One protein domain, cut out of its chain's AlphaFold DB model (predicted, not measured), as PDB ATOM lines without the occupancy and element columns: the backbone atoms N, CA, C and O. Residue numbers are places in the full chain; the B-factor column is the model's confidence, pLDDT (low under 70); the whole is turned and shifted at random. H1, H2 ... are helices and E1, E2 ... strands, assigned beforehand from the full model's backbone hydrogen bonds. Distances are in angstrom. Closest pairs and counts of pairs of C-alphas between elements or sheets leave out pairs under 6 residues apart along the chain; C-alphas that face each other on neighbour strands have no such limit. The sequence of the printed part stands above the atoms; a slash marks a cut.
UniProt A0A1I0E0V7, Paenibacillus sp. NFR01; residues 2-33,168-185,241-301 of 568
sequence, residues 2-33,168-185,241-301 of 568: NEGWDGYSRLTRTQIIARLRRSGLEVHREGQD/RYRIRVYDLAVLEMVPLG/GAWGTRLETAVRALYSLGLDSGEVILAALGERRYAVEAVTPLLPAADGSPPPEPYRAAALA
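This is residues 2 to 33, 168 to 185 and 241 to 301 of the 568 residues of a protein of Paenibacillus sp. NFR01 (UniProt A0A1I0E0V7). A strongly twisted sheet of four strands curls round one long helix, H3. The short helices H1 and H2 lie beyond the E4 edge of the sheet, and H4 packs on E1 and E2 at the end of a long loop, residues 282 to 294. The printed part has 111 residues, with four named helices and four named strands in the order H1, H2, E1, E2, H3, E3, E4, H4. The sheet runs E2, E1, E3, E4, with neighbours antiparallel; the class is mixed, helices and strands. The whole is compact, with a radius of gyration of the C-alphas of 13.7 A and spans of 42 by 30 by 21 A.

In the sheet, E2 is residues 177 to 185, 23.4 A long; E1 residues 168 to 174, 19.9 A; E3 residues 261 to 270, 26.5 A; and E4 residues 273 to 281, 22.8 A. H3, residues 242 to 256, is 20.9 A from C-alpha 242 at (158.933, 171.427, 195.132) to C-alpha 256 at (141.125, 161.047, 198.283). H1 is residues 3 to 8, H2 residues 13 to 22, and H4 residues 295 to 301, ending with C-alpha 301 at (134.247, 182.453, 189.109).

E1 and E2 form a hairpin, with N 172 and O 180 3.0 A apart, within hydrogen-bond range. E1 and E3 are antiparallel at 150 degrees, with N 171 and O 264 at 2.9 A. E3 and E4 form the other hairpin, with N 265 and O 278 at 2.9 A; E4 bends by 59 degrees at residue 277. Residues 26 to 27 pair in parallel with residues 275 to 276 of E4. H3 is on one face of the sheet, making two layers, one of helix and one of strands; its closest C-alphas to E3 are those of Ala 250 and Val 264, 5.8 A. H2 only grazes the sheet, and only just touches H3, only at their ends, with 3 pairs of C-alphas within 8 A, the closest those of Leu 20 and Ala 253 at 6.1 A. H4 is on the sheet at a height of 9.8 A; its closest C-alphas to E1 are those of Tyr 295 and Tyr 174, 6.5 A. H1 and H3 are apart. In H1, H2, H3 and H4 every O i to N i+4 pair is within hydrogen-bond range.

The C-alphas farthest apart are those of Glu 271 and Asp 287, 44.1 A. Residues 34 to 167 and 186 to 240 are not printed; the gaps are 14.5 A between C-alphas 33 and 168 and 19.9 A between C-alphas 185 and 241. The link from E4 to H4 is long. Confidence is under 70 at residues 2 to 6, 29 to 33 and 241 to 243.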
ATOM      1  N   ASN A   2     125.989 167.578 199.627       45.12
ATOM      2  CA  ASN A   2     126.222 167.073 200.998       45.12
ATOM      3  C   ASN A   2     126.821 165.654 201.088       45.12
ATOM      4  O   ASN A   2     127.334 165.287 202.139       45.12
ATOM      5  N   GLU A   3     126.834 164.876 200.000       54.81
ATOM      6  CA  GLU A   3     127.267 163.466 200.044       54.81
ATOM      7  C   GLU A   3     128.744 163.282 200.441       54.81
ATOM      8  O   GLU A   3     129.078 162.334 201.149       54.81
ATOM      9  N   GLY A   4     129.634 164.203 200.042       59.00
ATOM     10  CA  GLY A   4     131.060 164.133 200.392       59.00
ATOM     11  C   GLY A   4     131.330 164.359 201.884       59.00
ATOM     12  O   GLY A   4     132.178 163.690 202.472       59.00
ATOM     13  N   TRP A   5     130.567 165.251 202.525       62.78
ATOM     14  CA  TRP A   5     130.669 165.481 203.968       62.78
ATOM     15  C   TRP A   5     130.043 164.348 204.780       62.78
ATOM     16  O   TRP A   5     130.640 163.907 205.762       62.78
ATOM     17  N   ASP A   6     128.885 163.833 204.359       65.38
ATOM     18  CA  ASP A   6     128.259 162.675 205.005       65.38
ATOM     19  C   ASP A   6     129.181 161.448 204.964       65.38
ATOM     20  O   ASP A   6     129.215 160.665 205.912       65.38
ATOM     21  N   GLY A   7     129.956 161.293 203.885       73.31
ATOM     22  CA  GLY A   7     131.004 160.281 203.782       73.31
ATOM     23  C   GLY A   7     132.173 160.548 204.731       73.31
ATOM     24  O   GLY A   7     132.528 159.676 205.519       73.31
ATOM     25  N   TYR A   8     132.748 161.754 204.687       78.50
ATOM     26  CA  TYR A   8     133.916 162.122 205.493       78.50
ATOM     27  C   TYR A   8     133.649 162.100 207.005       78.50
ATOM     28  O   TYR A   8     134.461 161.579 207.762       78.50
ATOM     29  N   SER A   9     132.502 162.619 207.452       77.69
ATOM     30  CA  SER A   9     132.122 162.690 208.874       77.69
ATOM     31  C   SER A   9     131.958 161.319 209.538       77.69
ATOM     32  O   SER A   9     132.027 161.214 210.760       77.69
ATOM     33  N   ARG A  10     131.773 160.256 208.745       81.94
ATOM     34  CA  ARG A  10     131.700 158.866 209.219       81.94
ATOM     35  C   ARG A  10     133.065 158.180 209.278       81.94
ATOM     36  O   ARG A  10     133.147 157.056 209.770       81.94
ATOM     37  N   LEU A  11     134.121 158.808 208.757       81.44
ATOM     38  CA  LEU A  11     135.461 158.240 208.777       81.44
ATOM     39  C   LEU A  11     136.100 158.452 210.146       81.44
ATOM     40  O   LEU A  11     136.265 159.571 210.618       81.44
ATOM     41  N   THR A  12     136.555 157.364 210.754       85.75
ATOM     42  CA  THR A  12     137.468 157.443 211.895       85.75
ATOM     43  C   THR A  12     138.816 158.024 211.460       85.75
ATOM     44  O   THR A  12     139.239 157.883 210.307       85.75
ATOM     45  N   ARG A  13     139.575 158.585 212.407       85.00
ATOM     46  CA  ARG A  13     140.963 159.019 212.176       85.00
ATOM     47  C   ARG A  13     141.818 157.933 211.510       85.00
ATOM     48  O   ARG A  13     142.579 158.217 210.587       85.00
ATOM     49  N   THR A  14     141.661 156.676 211.928       86.19
ATOM     50  CA  THR A  14     142.362 155.529 211.331       86.19
ATOM     51  C   THR A  14     141.995 155.338 209.856       86.19
ATOM     52  O   THR A  14     142.886 155.119 209.034       86.19
ATOM     53  N   GLN A  15     140.715 155.469 209.494       86.38
ATOM     54  CA  GLN A  15     140.259 155.385 208.103       86.38
ATOM     55  C   GLN A  15     140.799 156.535 207.249       86.38
ATOM     56  O   GLN A  15     141.311 156.273 206.158       86.38
ATOM     57  N   ILE A  16     140.782 157.770 207.766       88.62
ATOM     58  CA  ILE A  16     141.359 158.952 207.103       88.62
ATOM     59  C   ILE A  16     142.838 158.708 206.777       88.62
ATOM     60  O   ILE A  16     143.244 158.782 205.616       88.62
ATOM     61  N   ILE A  17     143.643 158.335 207.779       89.25
ATOM     62  CA  ILE A  17     145.080 158.066 207.605       89.25
ATOM     63  C   ILE A  17     145.303 156.947 206.582       89.25
ATOM     64  O   ILE A  17     146.173 157.051 205.713       89.25
ATOM     65  N   ALA A  18     144.527 155.866 206.671       87.31
ATOM     66  CA  ALA A  18     144.665 154.737 205.765       87.31
ATOM     67  C   ALA A  18     144.318 155.122 204.314       87.31
ATOM     68  O   ALA A  18     144.978 154.656 203.385       87.31
ATOM     69  N   ARG A  19     143.327 155.994 204.110       87.00
ATOM     70  CA  ARG A  19     142.897 156.476 202.790       87.00
ATOM     71  C   ARG A  19     143.926 157.401 202.142       87.00
ATOM     72  O   ARG A  19     144.270 157.199 200.976       87.00
ATOM     73  N   LEU A  20     144.502 158.314 202.925       90.69
ATOM     74  CA  LEU A  20     145.619 159.158 202.494       90.69
ATOM     75  C   LEU A  20     146.828 158.305 202.071       90.69
ATOM     76  O   LEU A  20     147.351 158.473 200.971       90.69
ATOM     77  N   ARG A  21     147.220 157.315 202.886       89.12
ATOM     78  CA  ARG A  21     148.352 156.419 202.575       89.12
ATOM     79  C   ARG A  21     148.130 155.561 201.332       89.12
ATOM     80  O   ARG A  21     149.054 155.394 200.541       89.12
ATOM     81  N   ARG A  22     146.920 155.022 201.134       84.88
ATOM     82  CA  ARG A  22     146.562 154.288 199.902       84.88
ATOM     83  C   ARG A  22     146.646 155.175 198.666       84.88
ATOM     84  O   ARG A  22     147.017 154.703 197.600       84.88
ATOM     85  N   SER A  23     146.380 156.464 198.843       84.94
ATOM     86  CA  SER A  23     146.590 157.493 197.831       84.94
ATOM     87  C   SER A  23     148.041 157.976 197.793       84.94
ATOM     88  O   SER A  23     148.275 159.111 197.416       84.94
ATOM     89  N   GLY A  24     149.026 157.173 198.203       85.38
ATOM     90  CA  GLY A  24     150.450 157.504 198.097       85.38
ATOM     91  C   GLY A  24     150.905 158.729 198.900       85.38
ATOM     92  O   GLY A  24     151.990 159.244 198.633       85.38
ATOM     93  N   LEU A  25     150.100 159.217 199.851       88.12
ATOM     94  CA  LEU A  25     150.428 160.383 200.671       88.12
ATOM     95  C   LEU A  25     151.092 159.954 201.979       88.12
ATOM     96  O   LEU A  25     150.638 159.031 202.663       88.12
ATOM     97  N   GLU A  26     152.147 160.667 202.364       89.62
ATOM     98  CA  GLU A  26     152.716 160.542 203.702       89.62
ATOM     99  C   GLU A  26     151.816 161.272 204.718       89.62
ATOM    100  O   GLU A  26     151.235 162.317 204.424       89.62
ATOM    101  N   VAL A  27     151.680 160.717 205.925       88.12
ATOM    102  CA  VAL A  27     150.830 161.274 206.992       88.12
ATOM    103  C   VAL A  27     151.620 161.309 208.290       88.12
ATOM    104  O   VAL A  27     152.197 160.289 208.686       88.12
ATOM    105  N   HIS A  28     151.651 162.464 208.955       80.75
ATOM    106  CA  HIS A  28     152.447 162.647 210.165       80.75
ATOM    107  C   HIS A  28     151.782 161.986 211.383       80.75
ATOM    108  O   HIS A  28     150.603 162.214 211.649       80.75
ATOM    109  N   ARG A  29     152.541 161.175 212.140       61.44
ATOM    110  CA  ARG A  29     152.030 160.401 213.294       61.44
ATOM    111  C   ARG A  29     151.480 161.274 214.430       61.44
ATOM    112  O   ARG A  29     150.606 160.814 215.153       61.44
ATOM    113  N   GLU A  30     151.949 162.513 214.555       55.19
ATOM    114  CA  GLU A  30     151.548 163.447 215.620       55.19
ATOM    115  C   GLU A  30     150.468 164.455 215.190       55.19
ATOM    116  O   GLU A  30     150.158 165.358 215.956       55.19
ATOM    117  N   GLY A  31     149.898 164.353 213.981       51.47
ATOM    118  CA  GLY A  31     148.845 165.279 213.537       51.47
ATOM    119  C   GLY A  31     147.629 165.203 214.465       51.47
ATOM    120  O   GLY A  31     146.934 164.185 214.459       51.47
ATOM    121  N   GLN A  32     147.425 166.230 215.296       49.31
ATOM    122  CA  GLN A  32     146.439 166.242 216.384       49.31
ATOM    123  C   GLN A  32     144.987 166.430 215.904       49.31
ATOM    124  O   GLN A  32     144.088 165.990 216.605       49.31
ATOM    125  N   ASP A  33     144.750 166.938 214.688       57.22
ATOM    126  CA  ASP A  33     143.422 167.417 214.262       57.22
ATOM    127  C   ASP A  33     142.904 166.774 212.959       57.22
ATOM    128  O   ASP A  33     142.484 167.448 212.018       57.22
ATOM    129  N   ARG A 168     155.897 174.334 207.821       92.12
ATOM    130  CA  ARG A 168     154.485 174.006 207.603       92.12
ATOM    131  C   ARG A 168     153.849 174.927 206.572       92.12
ATOM    132  O   ARG A 168     154.261 176.079 206.410       92.12
ATOM    133  N   TYR A 169     152.831 174.418 205.888       93.56
ATOM    134  CA  TYR A 169     152.054 175.145 204.892       93.56
ATOM    135  C   TYR A 169     150.571 174.915 205.130       93.56
ATOM    136  O   TYR A 169     150.143 173.772 205.267       93.56
ATOM    137  N   ARG A 170     149.797 175.995 205.108       95.00
ATOM    138  CA  ARG A 170     148.340 175.960 205.031       95.00
ATOM    139  C   ARG A 170     147.920 176.193 203.594       95.00
ATOM    140  O   ARG A 170     148.285 177.219 203.021       95.00
ATOM    141  N   ILE A 171     147.180 175.256 203.016       96.62
ATOM    142  CA  ILE A 171     146.758 175.308 201.617       96.62
ATOM    143  C   ILE A 171     145.240 175.235 201.558       96.62
ATOM    144  O   ILE A 171     144.651 174.275 202.047       96.62
ATOM    145  N   ARG A 172     144.613 176.231 200.928       97.19
ATOM    146  CA  ARG A 172     143.165 176.260 200.691       97.19
ATOM    147  C   ARG A 172     142.865 175.831 199.267       97.19
ATOM    148  O   ARG A 172     143.454 176.355 198.320       97.19
ATOM    149  N   VAL A 173     141.941 174.892 199.122       97.00
ATOM    150  CA  VAL A 173     141.556 174.291 197.844       97.00
ATOM    151  C   VAL A 173     140.050 174.394 197.670       97.00
ATOM    152  O   VAL A 173     139.297 174.058 198.583       97.00
ATOM    153  N   TYR A 174     139.621 174.818 196.490       96.44
ATOM    154  CA  TYR A 174     138.229 174.800 196.072       96.44
ATOM    155  C   TYR A 174     138.101 174.077 194.744       96.44
ATOM    156  O   TYR A 174     138.710 174.501 193.766       96.44
ATOM    157  N   ASP A 175     137.343 172.987 194.726       94.81
ATOM    158  CA  ASP A 175     137.033 172.204 193.531       94.81
ATOM    159  C   ASP A 175     138.263 171.937 192.641       94.81
ATOM    160  O   ASP A 175     138.355 172.332 191.477       94.81
ATOM    161  N   LEU A 176     139.271 171.295 193.240       94.38
ATOM    162  CA  LEU A 176     140.575 170.977 192.632       94.38
ATOM    163  C   LEU A 176     141.495 172.184 192.349       94.38
ATOM    164  O   LEU A 176     142.631 171.996 191.904       94.38
ATOM    165  N   ALA A 177     141.048 173.423 192.561       93.69
ATOM    166  CA  ALA A 177     141.861 174.625 192.400       93.69
ATOM    167  C   ALA A 177     142.472 175.062 193.736       93.69
ATOM    168  O   ALA A 177     141.767 175.299 194.714       93.69
ATOM    169  N   VAL A 178     143.795 175.219 193.777       94.69
ATOM    170  CA  VAL A 178     144.459 175.855 194.921       94.69
ATOM    171  C   VAL A 178     144.203 177.356 194.870       94.69
ATOM    172  O   VAL A 178     144.582 178.015 193.903       94.69
ATOM    173  N   LEU A 179     143.595 177.886 195.927       94.69
ATOM    174  CA  LEU A 179     143.269 179.304 196.058       94.69
ATOM    175  C   LEU A 179     144.395 180.090 196.722       94.69
ATOM    176  O   LEU A 179     144.719 181.199 196.312       94.69
ATOM    177  N   GLU A 180     144.990 179.504 197.757       93.81
ATOM    178  CA  GLU A 180     145.963 180.170 198.613       93.81
ATOM    179  C   GLU A 180     146.932 179.135 199.195       93.81
ATOM    180  O   GLU A 180     146.536 178.011 199.515       93.81
ATOM    181  N   MET A 181     148.196 179.526 199.369       93.44
ATOM    182  CA  MET A 181     149.154 178.793 200.193       93.44
ATOM    183  C   MET A 181     149.909 179.766 201.096       93.44
ATOM    184  O   MET A 181     150.602 180.655 200.607       93.44
ATOM    185  N   VAL A 182     149.822 179.544 202.406       93.06
ATOM    186  CA  VAL A 182     150.463 180.374 203.430       93.06
ATOM    187  C   VAL A 182     151.510 179.545 204.179       93.06
ATOM    188  O   VAL A 182     151.156 178.510 204.753       93.06
ATOM    189  N   PRO A 183     152.795 179.946 204.194       91.19
ATOM    190  CA  PRO A 183     153.785 179.323 205.065       91.19
ATOM    191  C   PRO A 183     153.475 179.676 206.528       91.19
ATOM    192  O   PRO A 183     153.278 180.838 206.858       91.19
ATOM    193  N   LEU A 184     153.460 178.680 207.414       88.06
ATOM    194  CA  LEU A 184     153.161 178.861 208.844       88.06
ATOM    195  C   LEU A 184     154.426 178.940 209.723       88.06
ATOM    196  O   LEU A 184     154.349 178.818 210.940       88.06
ATOM    197  N   GLY A 185     155.602 179.105 209.106       76.62
ATOM    198  CA  GLY A 185     156.904 178.954 209.769       76.62
ATOM    199  C   GLY A 185     157.251 177.501 210.136       76.62
ATOM    200  O   GLY A 185     156.539 176.557 209.775       76.62
ATOM    201  N   GLY A 241     158.947 171.417 190.136       52.59
ATOM    202  CA  GLY A 241     159.601 171.835 191.378       52.59
ATOM    203  C   GLY A 241     158.859 171.445 192.651       52.59
ATOM    204  O   GLY A 241     157.717 171.005 192.619       52.59
ATOM    205  N   ALA A 242     159.495 171.689 193.801       54.00
ATOM    206  CA  ALA A 242     158.933 171.427 195.132       54.00
ATOM    207  C   ALA A 242     157.582 172.127 195.377       54.00
ATOM    208  O   ALA A 242     156.805 171.729 196.238       54.00
ATOM    209  N   TRP A 243     157.320 173.230 194.671       59.31
ATOM    210  CA  TRP A 243     156.060 173.966 194.753       59.31
ATOM    211  C   TRP A 243     154.889 173.207 194.119       59.31
ATOM    212  O   TRP A 243     153.848 173.105 194.755       59.31
ATOM    213  N   GLY A 244     155.060 172.637 192.920       70.56
ATOM    214  CA  GLY A 244     154.014 171.845 192.258       70.56
ATOM    215  C   GLY A 244     153.583 170.655 193.114       70.56
ATOM    216  O   GLY A 244     152.404 170.511 193.426       70.56
ATOM    217  N   THR A 245     154.563 169.917 193.644       75.62
ATOM    218  CA  THR A 245     154.326 168.736 194.487       75.62
ATOM    219  C   THR A 245     153.510 169.049 195.750       75.62
ATOM    220  O   THR A 245     152.671 168.245 196.148       75.62
ATOM    221  N   ARG A 246     153.685 170.226 196.376       82.94
ATOM    222  CA  ARG A 246     152.871 170.654 197.538       82.94
ATOM    223  C   ARG A 246     151.402 170.802 197.188       82.94
ATOM    224  O   ARG A 246     150.536 170.333 197.922       82.94
ATOM    225  N   LEU A 247     151.140 171.485 196.082       87.44
ATOM    226  CA  LEU A 247     149.785 171.797 195.648       87.44
ATOM    227  C   LEU A 247     149.036 170.526 195.252       87.44
ATOM    228  O   LEU A 247     147.911 170.316 195.697       87.44
ATOM    229  N   GLU A 248     149.701 169.653 194.501       87.94
ATOM    230  CA  GLU A 248     149.190 168.330 194.139       87.94
ATOM    231  C   GLU A 248     148.889 167.487 195.385       87.94
ATOM    232  O   GLU A 248     147.820 166.890 195.476       87.94
ATOM    233  N   THR A 249     149.777 167.501 196.389       91.56
ATOM    234  CA  THR A 249     149.582 166.779 197.662       91.56
ATOM    235  C   THR A 249     148.309 167.239 198.381       91.56
ATOM    236  O   THR A 249     147.532 166.401 198.835       91.56
ATOM    237  N   ALA A 250     148.056 168.550 198.467       94.94
ATOM    238  CA  ALA A 250     146.865 169.083 199.133       94.94
ATOM    239  C   ALA A 250     145.565 168.744 198.386       94.94
ATOM    240  O   ALA A 250     144.600 168.291 199.004       94.94
ATOM    241  N   VAL A 251     145.547 168.913 197.059       95.19
ATOM    242  CA  VAL A 251     144.386 168.552 196.227       95.19
ATOM    243  C   VAL A 251     144.094 167.056 196.347       95.19
ATOM    244  O   VAL A 251     142.957 166.668 196.609       95.19
ATOM    245  N   ARG A 252     145.130 166.217 196.241       93.31
ATOM    246  CA  ARG A 252     145.012 164.761 196.360       93.31
ATOM    247  C   ARG A 252     144.540 164.330 197.745       93.31
ATOM    248  O   ARG A 252     143.752 163.394 197.837       93.31
ATOM    249  N   ALA A 253     144.967 165.011 198.812       94.25
ATOM    250  CA  ALA A 253     144.504 164.725 200.168       94.25
ATOM    251  C   ALA A 253     142.983 164.895 200.281       94.25
ATOM    252  O   ALA A 253     142.296 163.940 200.639       94.25
ATOM    253  N   LEU A 254     142.450 166.059 199.898       94.94
ATOM    254  CA  LEU A 254     141.006 166.319 199.920       94.94
ATOM    255  C   LEU A 254     140.243 165.360 199.003       94.94
ATOM    256  O   LEU A 254     139.317 164.683 199.455       94.94
ATOM    257  N   TYR A 255     140.690 165.228 197.751       93.94
ATOM    258  CA  TYR A 255     140.034 164.377 196.763       93.94
ATOM    259  C   TYR A 255     139.942 162.929 197.239       93.94
ATOM    260  O   TYR A 255     138.863 162.324 197.206       93.94
ATOM    261  N   SER A 256     141.060 162.405 197.761       90.94
ATOM    262  CA  SER A 256     141.125 161.047 198.283       90.94
ATOM    263  C   SER A 256     140.117 160.829 199.391       90.94
ATOM    264  O   SER A 256     139.555 159.751 199.424       90.94
ATOM    265  N   LEU A 257     139.822 161.833 200.221       91.06
ATOM    266  CA  LEU A 257     138.878 161.769 201.339       91.06
ATOM    267  C   LEU A 257     137.411 161.999 200.937       91.06
ATOM    268  O   LEU A 257     136.551 162.044 201.810       91.06
ATOM    269  N   GLY A 258     137.110 162.134 199.642       90.50
ATOM    270  CA  GLY A 258     135.750 162.440 199.182       90.50
ATOM    271  C   GLY A 258     135.371 163.919 199.322       90.50
ATOM    272  O   GLY A 258     134.205 164.269 199.169       90.50
ATOM    273  N   LEU A 259     136.348 164.789 199.602       92.00
ATOM    274  CA  LEU A 259     136.147 166.221 199.780       92.00
ATOM    275  C   LEU A 259     136.532 166.967 198.504       92.00
ATOM    276  O   LEU A 259     137.620 166.776 197.963       92.00
ATOM    277  N   ASP A 260     135.647 167.845 198.040       91.88
ATOM    278  CA  ASP A 260     135.892 168.653 196.839       91.88
ATOM    279  C   ASP A 260     136.626 169.966 197.186       91.88
ATOM    280  O   ASP A 260     137.362 170.515 196.364       91.88
ATOM    281  N   SER A 261     136.476 170.441 198.429       95.06
ATOM    282  CA  SER A 261     137.017 171.715 198.914       95.06
ATOM    283  C   SER A 261     137.377 171.656 200.399       95.06
ATOM    284  O   SER A 261     136.751 170.938 201.182       95.06
ATOM    285  N   GLY A 262     138.359 172.453 200.809       95.94
ATOM    286  CA  GLY A 262     138.784 172.546 202.201       95.94
ATOM    287  C   GLY A 262     140.154 173.180 202.367       95.94
ATOM    288  O   GLY A 262     140.675 173.852 201.473       95.94
ATOM    289  N   GLU A 263     140.725 172.970 203.539       96.38
ATOM    290  CA  GLU A 263     142.057 173.395 203.931       96.38
ATOM    291  C   GLU A 263     142.893 172.172 204.311       96.38
ATOM    292  O   GLU A 263     142.397 171.226 204.925       96.38
ATOM    293  N   VAL A 264     144.168 172.180 203.932       96.56
ATOM    294  CA  VAL A 264     145.126 171.121 204.251       96.56
ATOM    295  C   VAL A 264     146.365 171.739 204.878       96.56
ATOM    296  O   VAL A 264     146.938 172.686 204.329       96.56
ATOM    297  N   ILE A 265     146.801 171.174 206.003       95.25
ATOM    298  CA  ILE A 265     148.090 171.492 206.613       95.25
ATOM    299  C   ILE A 265     149.111 170.443 206.181       95.25
ATOM    300  O   ILE A 265     148.927 169.247 206.422       95.25
ATOM    301  N   LEU A 266     150.187 170.898 205.540       93.75
ATOM    302  CA  LEU A 266     151.307 170.062 205.113       93.75
ATOM    303  C   LEU A 266     152.581 170.416 205.880       93.75
ATOM    304  O   LEU A 266     152.940 171.591 205.974       93.75
ATOM    305  N   ALA A 267     153.325 169.403 206.318       91.56
ATOM    306  CA  ALA A 267     154.691 169.549 206.819       91.56
ATOM    307  C   ALA A 267     155.712 169.120 205.761       91.56
ATOM    308  O   ALA A 267     155.598 168.041 205.177       91.56
ATOM    309  N   ALA A 268     156.735 169.943 205.532       89.56
ATOM    310  CA  ALA A 268     157.873 169.562 204.703       89.56
ATOM    311  C   ALA A 268     158.744 168.516 205.410       89.56
ATOM    312  O   ALA A 268     159.116 168.685 206.572       89.56
ATOM    313  N   LEU A 269     159.118 167.470 204.673       84.31
ATOM    314  CA  LEU A 269     160.009 166.404 205.138       84.31
ATOM    315  C   LEU A 269     161.414 166.474 204.515       84.31
ATOM    316  O   LEU A 269     162.255 165.631 204.809       84.31
ATOM    317  N   GLY A 270     161.676 167.474 203.667       78.81
ATOM    318  CA  GLY A 270     162.878 167.546 202.828       78.81
ATOM    319  C   GLY A 270     162.677 166.864 201.471       78.81
ATOM    320  O   GLY A 270     161.679 166.181 201.255       78.81
ATOM    321  N   GLU A 271     163.582 167.110 200.517       74.94
ATOM    322  CA  GLU A 271     163.611 166.425 199.205       74.94
ATOM    323  C   GLU A 271     162.274 166.430 198.432       74.94
ATOM    324  O   GLU A 271     161.937 165.483 197.728       74.94
ATOM    325  N   ARG A 272     161.495 167.518 198.553       75.12
ATOM    326  CA  ARG A 272     160.153 167.674 197.945       75.12
ATOM    327  C   ARG A 272     159.099 166.683 198.458       75.12
ATOM    328  O   ARG A 272     158.071 166.505 197.808       75.12
ATOM    329  N   ARG A 273     159.320 166.076 199.624       82.56
ATOM    330  CA  ARG A 273     158.344 165.228 200.310       82.56
ATOM    331  C   ARG A 273     157.559 166.027 201.342       82.56
ATOM    332  O   ARG A 273     158.103 166.900 202.026       82.56
ATOM    333  N   TYR A 274     156.273 165.712 201.438       89.31
ATOM    334  CA  TYR A 274     155.320 166.402 202.298       89.31
ATOM    335  C   TYR A 274     154.445 165.383 203.012       89.31
ATOM    336  O   TYR A 274     153.963 164.440 202.388       89.31
ATOM    337  N   ALA A 275     154.226 165.596 204.307       91.44
ATOM    338  CA  ALA A 275     153.249 164.845 205.080       91.44
ATOM    339  C   ALA A 275     151.994 165.683 205.310       91.44
ATOM    340  O   ALA A 275     152.087 166.861 205.659       91.44
ATOM    341  N   VAL A 276     150.830 165.052 205.173       93.50
ATOM    342  CA  VAL A 276     149.553 165.620 205.611       93.50
ATOM    343  C   VAL A 276     149.504 165.582 207.140       93.50
ATOM    344  O   VAL A 276     149.683 164.519 207.741       93.50
ATOM    345  N   GLU A 277     149.283 166.738 207.768       92.00
ATOM    346  CA  GLU A 277     149.135 166.874 209.226       92.00
ATOM    347  C   GLU A 277     147.675 167.056 209.651       92.00
ATOM    348  O   GLU A 277     147.280 166.498 210.672       92.00
ATOM    349  N   ALA A 278     146.889 167.816 208.883       91.56
ATOM    350  CA  ALA A 278     145.478 168.072 209.166       91.56
ATOM    351  C   ALA A 278     144.695 168.372 207.882       91.56
ATOM    352  O   ALA A 278     145.257 168.859 206.895       91.56
ATOM    353  N   VAL A 279     143.392 168.087 207.914       94.12
ATOM    354  CA  VAL A 279     142.437 168.392 206.844       94.12
ATOM    355  C   VAL A 279     141.184 168.987 207.474       94.12
ATOM    356  O   VAL A 279     140.550 168.337 208.300       94.12
ATOM    357  N   THR A 280     140.808 170.186 207.037       93.75
ATOM    358  CA  THR A 280     139.585 170.873 207.460       93.75
ATOM    359  C   THR A 280     138.663 171.017 206.250       93.75
ATOM    360  O   THR A 280     138.970 171.796 205.346       93.75
ATOM    361  N   PRO A 281     137.548 170.274 206.175       93.25
ATOM    362  CA  PRO A 281     136.603 170.395 205.069       93.25
ATOM    363  C   PRO A 281     135.997 171.801 204.976       93.25
ATOM    364  O   PRO A 281     135.704 172.420 205.997       93.25
ATOM    365  N   LEU A 282     135.730 172.278 203.758       92.31
ATOM    366  CA  LEU A 282     134.854 173.435 203.568       92.31
ATOM    367  C   LEU A 282     133.399 172.959 203.620       92.31
ATOM    368  O   LEU A 282     132.946 172.266 202.710       92.31
ATOM    369  N   LEU A 283     132.671 173.353 204.663       83.94
ATOM    370  CA  LEU A 283     131.259 173.014 204.832       83.94
ATOM    371  C   LEU A 283     130.364 174.188 204.435       83.94
ATOM    372  O   LEU A 283     130.723 175.336 204.708       83.94
ATOM    373  N   PRO A 284     129.192 173.927 203.827       81.31
ATOM    374  CA  PRO A 284     128.144 174.932 203.742       81.31
ATOM    375  C   PRO A 284     127.796 175.427 205.147       81.31
ATOM    376  O   PRO A 284     127.686 174.626 206.078       81.31
ATOM    377  N   ALA A 285     127.623 176.736 205.308       81.56
ATOM    378  CA  ALA A 285     127.200 177.286 206.583       81.56
ATOM    379  C   ALA A 285     125.768 176.830 206.910       81.56
ATOM    380  O   ALA A 285     124.911 176.769 206.025       81.56
ATOM    381  N   ALA A 286     125.504 176.501 208.178       82.06
ATOM    382  CA  ALA A 286     124.204 175.981 208.614       82.06
ATOM    383  C   ALA A 286     123.056 176.986 208.402       82.06
ATOM    384  O   ALA A 286     121.914 176.592 208.189       82.06
ATOM    385  N   ASP A 287     123.376 178.278 208.434       85.69
ATOM    386  CA  ASP A 287     122.464 179.394 208.180       85.69
ATOM    387  C   ASP A 287     122.319 179.735 206.683       85.69
ATOM    388  O   ASP A 287     121.615 180.679 206.328       85.69
ATOM    389  N   GLY A 288     122.986 178.989 205.795       84.69
ATOM    390  CA  GLY A 288     122.998 179.244 204.356       84.69
ATOM    391  C   GLY A 288     123.835 180.456 203.942       84.69
ATOM    392  O   GLY A 288     123.780 180.855 202.775       84.69
ATOM    393  N   SER A 289     124.611 181.045 204.856       87.31
ATOM    394  CA  SER A 289     125.513 182.142 204.516       87.31
ATOM    395  C   SER A 289     126.546 181.705 203.463       87.31
ATOM    396  O   SER A 289     126.943 180.532 203.399       87.31
ATOM    397  N   PRO A 290     126.964 182.624 202.572       88.12
ATOM    398  CA  PRO A 290     127.952 182.301 201.556       88.12
ATOM    399  C   PRO A 290     129.276 181.892 202.217       88.12
ATOM    400  O   PRO A 290     129.602 182.389 203.297       88.12
ATOM    401  N   PRO A 291     130.080 181.036 201.561       91.31
ATOM    402  CA  PRO A 291     131.366 180.641 202.115       91.31
ATOM    403  C   PRO A 291     132.270 181.873 202.313       91.31
ATOM    404  O   PRO A 291     132.100 182.883 201.625       91.31
ATOM    405  N   PRO A 292     133.243 181.828 203.234       93.00
ATOM    406  CA  PRO A 292     134.169 182.938 203.430       93.00
ATOM    407  C   PRO A 292     135.099 183.120 202.220       93.00
ATOM    408  O   PRO A 292     135.263 182.222 201.389       93.00
ATOM    409  N   GLU A 293     135.760 184.274 202.117       93.44
ATOM    410  CA  GLU A 293     136.863 184.426 201.159       93.44
ATOM    411  C   GLU A 293     138.057 183.532 201.554       93.44
ATOM    412  O   GLU A 293     138.306 183.339 202.747       93.44
ATOM    413  N   PRO A 294     138.815 182.980 200.585       95.19
ATOM    414  CA  PRO A 294     138.708 183.177 199.129       95.19
ATOM    415  C   PRO A 294     137.707 182.243 198.410       95.19
ATOM    416  O   PRO A 294     137.602 182.265 197.182       95.19
ATOM    417  N   TYR A 295     136.983 181.388 199.140       95.75
ATOM    418  CA  TYR A 295     136.105 180.369 198.551       95.75
ATOM    419  C   TYR A 295     134.919 180.965 197.793       95.75
ATOM    420  O   TYR A 295     134.546 180.449 196.743       95.75
ATOM    421  N   ARG A 296     134.341 182.066 198.284       95.19
ATOM    422  CA  ARG A 296     133.224 182.748 197.610       95.19
ATOM    423  C   ARG A 296     133.600 183.255 196.226       95.19
ATOM    424  O   ARG A 296     132.873 182.990 195.269       95.19
ATOM    425  N   ALA A 297     134.726 183.960 196.107       95.81
ATOM    426  CA  ALA A 297     135.209 184.437 194.818       95.81
ATOM    427  C   ALA A 297     135.475 183.274 193.848       95.81
ATOM    428  O   ALA A 297     135.101 183.354 192.675       95.81
ATOM    429  N   ALA A 298     136.063 182.177 194.339       95.81
ATOM    430  CA  ALA A 298     136.309 180.977 193.542       95.81
ATOM    431  C   ALA A 298     135.008 180.319 193.054       95.81
ATOM    432  O   ALA A 298     134.876 180.043 191.861       95.81
ATOM    433  N   ALA A 299     134.024 180.153 193.943       94.81
ATOM    434  CA  ALA A 299     132.711 179.602 193.621       94.81
ATOM    435  C   ALA A 299     131.996 180.418 192.537       94.81
ATOM    436  O   ALA A 299     131.496 179.857 191.562       94.81
ATOM    437  N   LEU A 300     131.998 181.750 192.658       95.62
ATOM    438  CA  LEU A 300     131.387 182.634 191.665       95.62
ATOM    439  C   LEU A 300     132.115 182.569 190.316       95.62
ATOM    440  O   LEU A 300     131.473 182.522 189.267       95.62
ATOM    441  N   ALA A 301     133.451 182.560 190.327       95.19
ATOM    442  CA  ALA A 301     134.247 182.453 189.109       95.19
ATOM    443  C   ALA A 301     134.006 181.127 188.375       95.19
ATOM    444  O   ALA A 301     133.912 181.115 187.148       95.19
TER     445      ALA A 301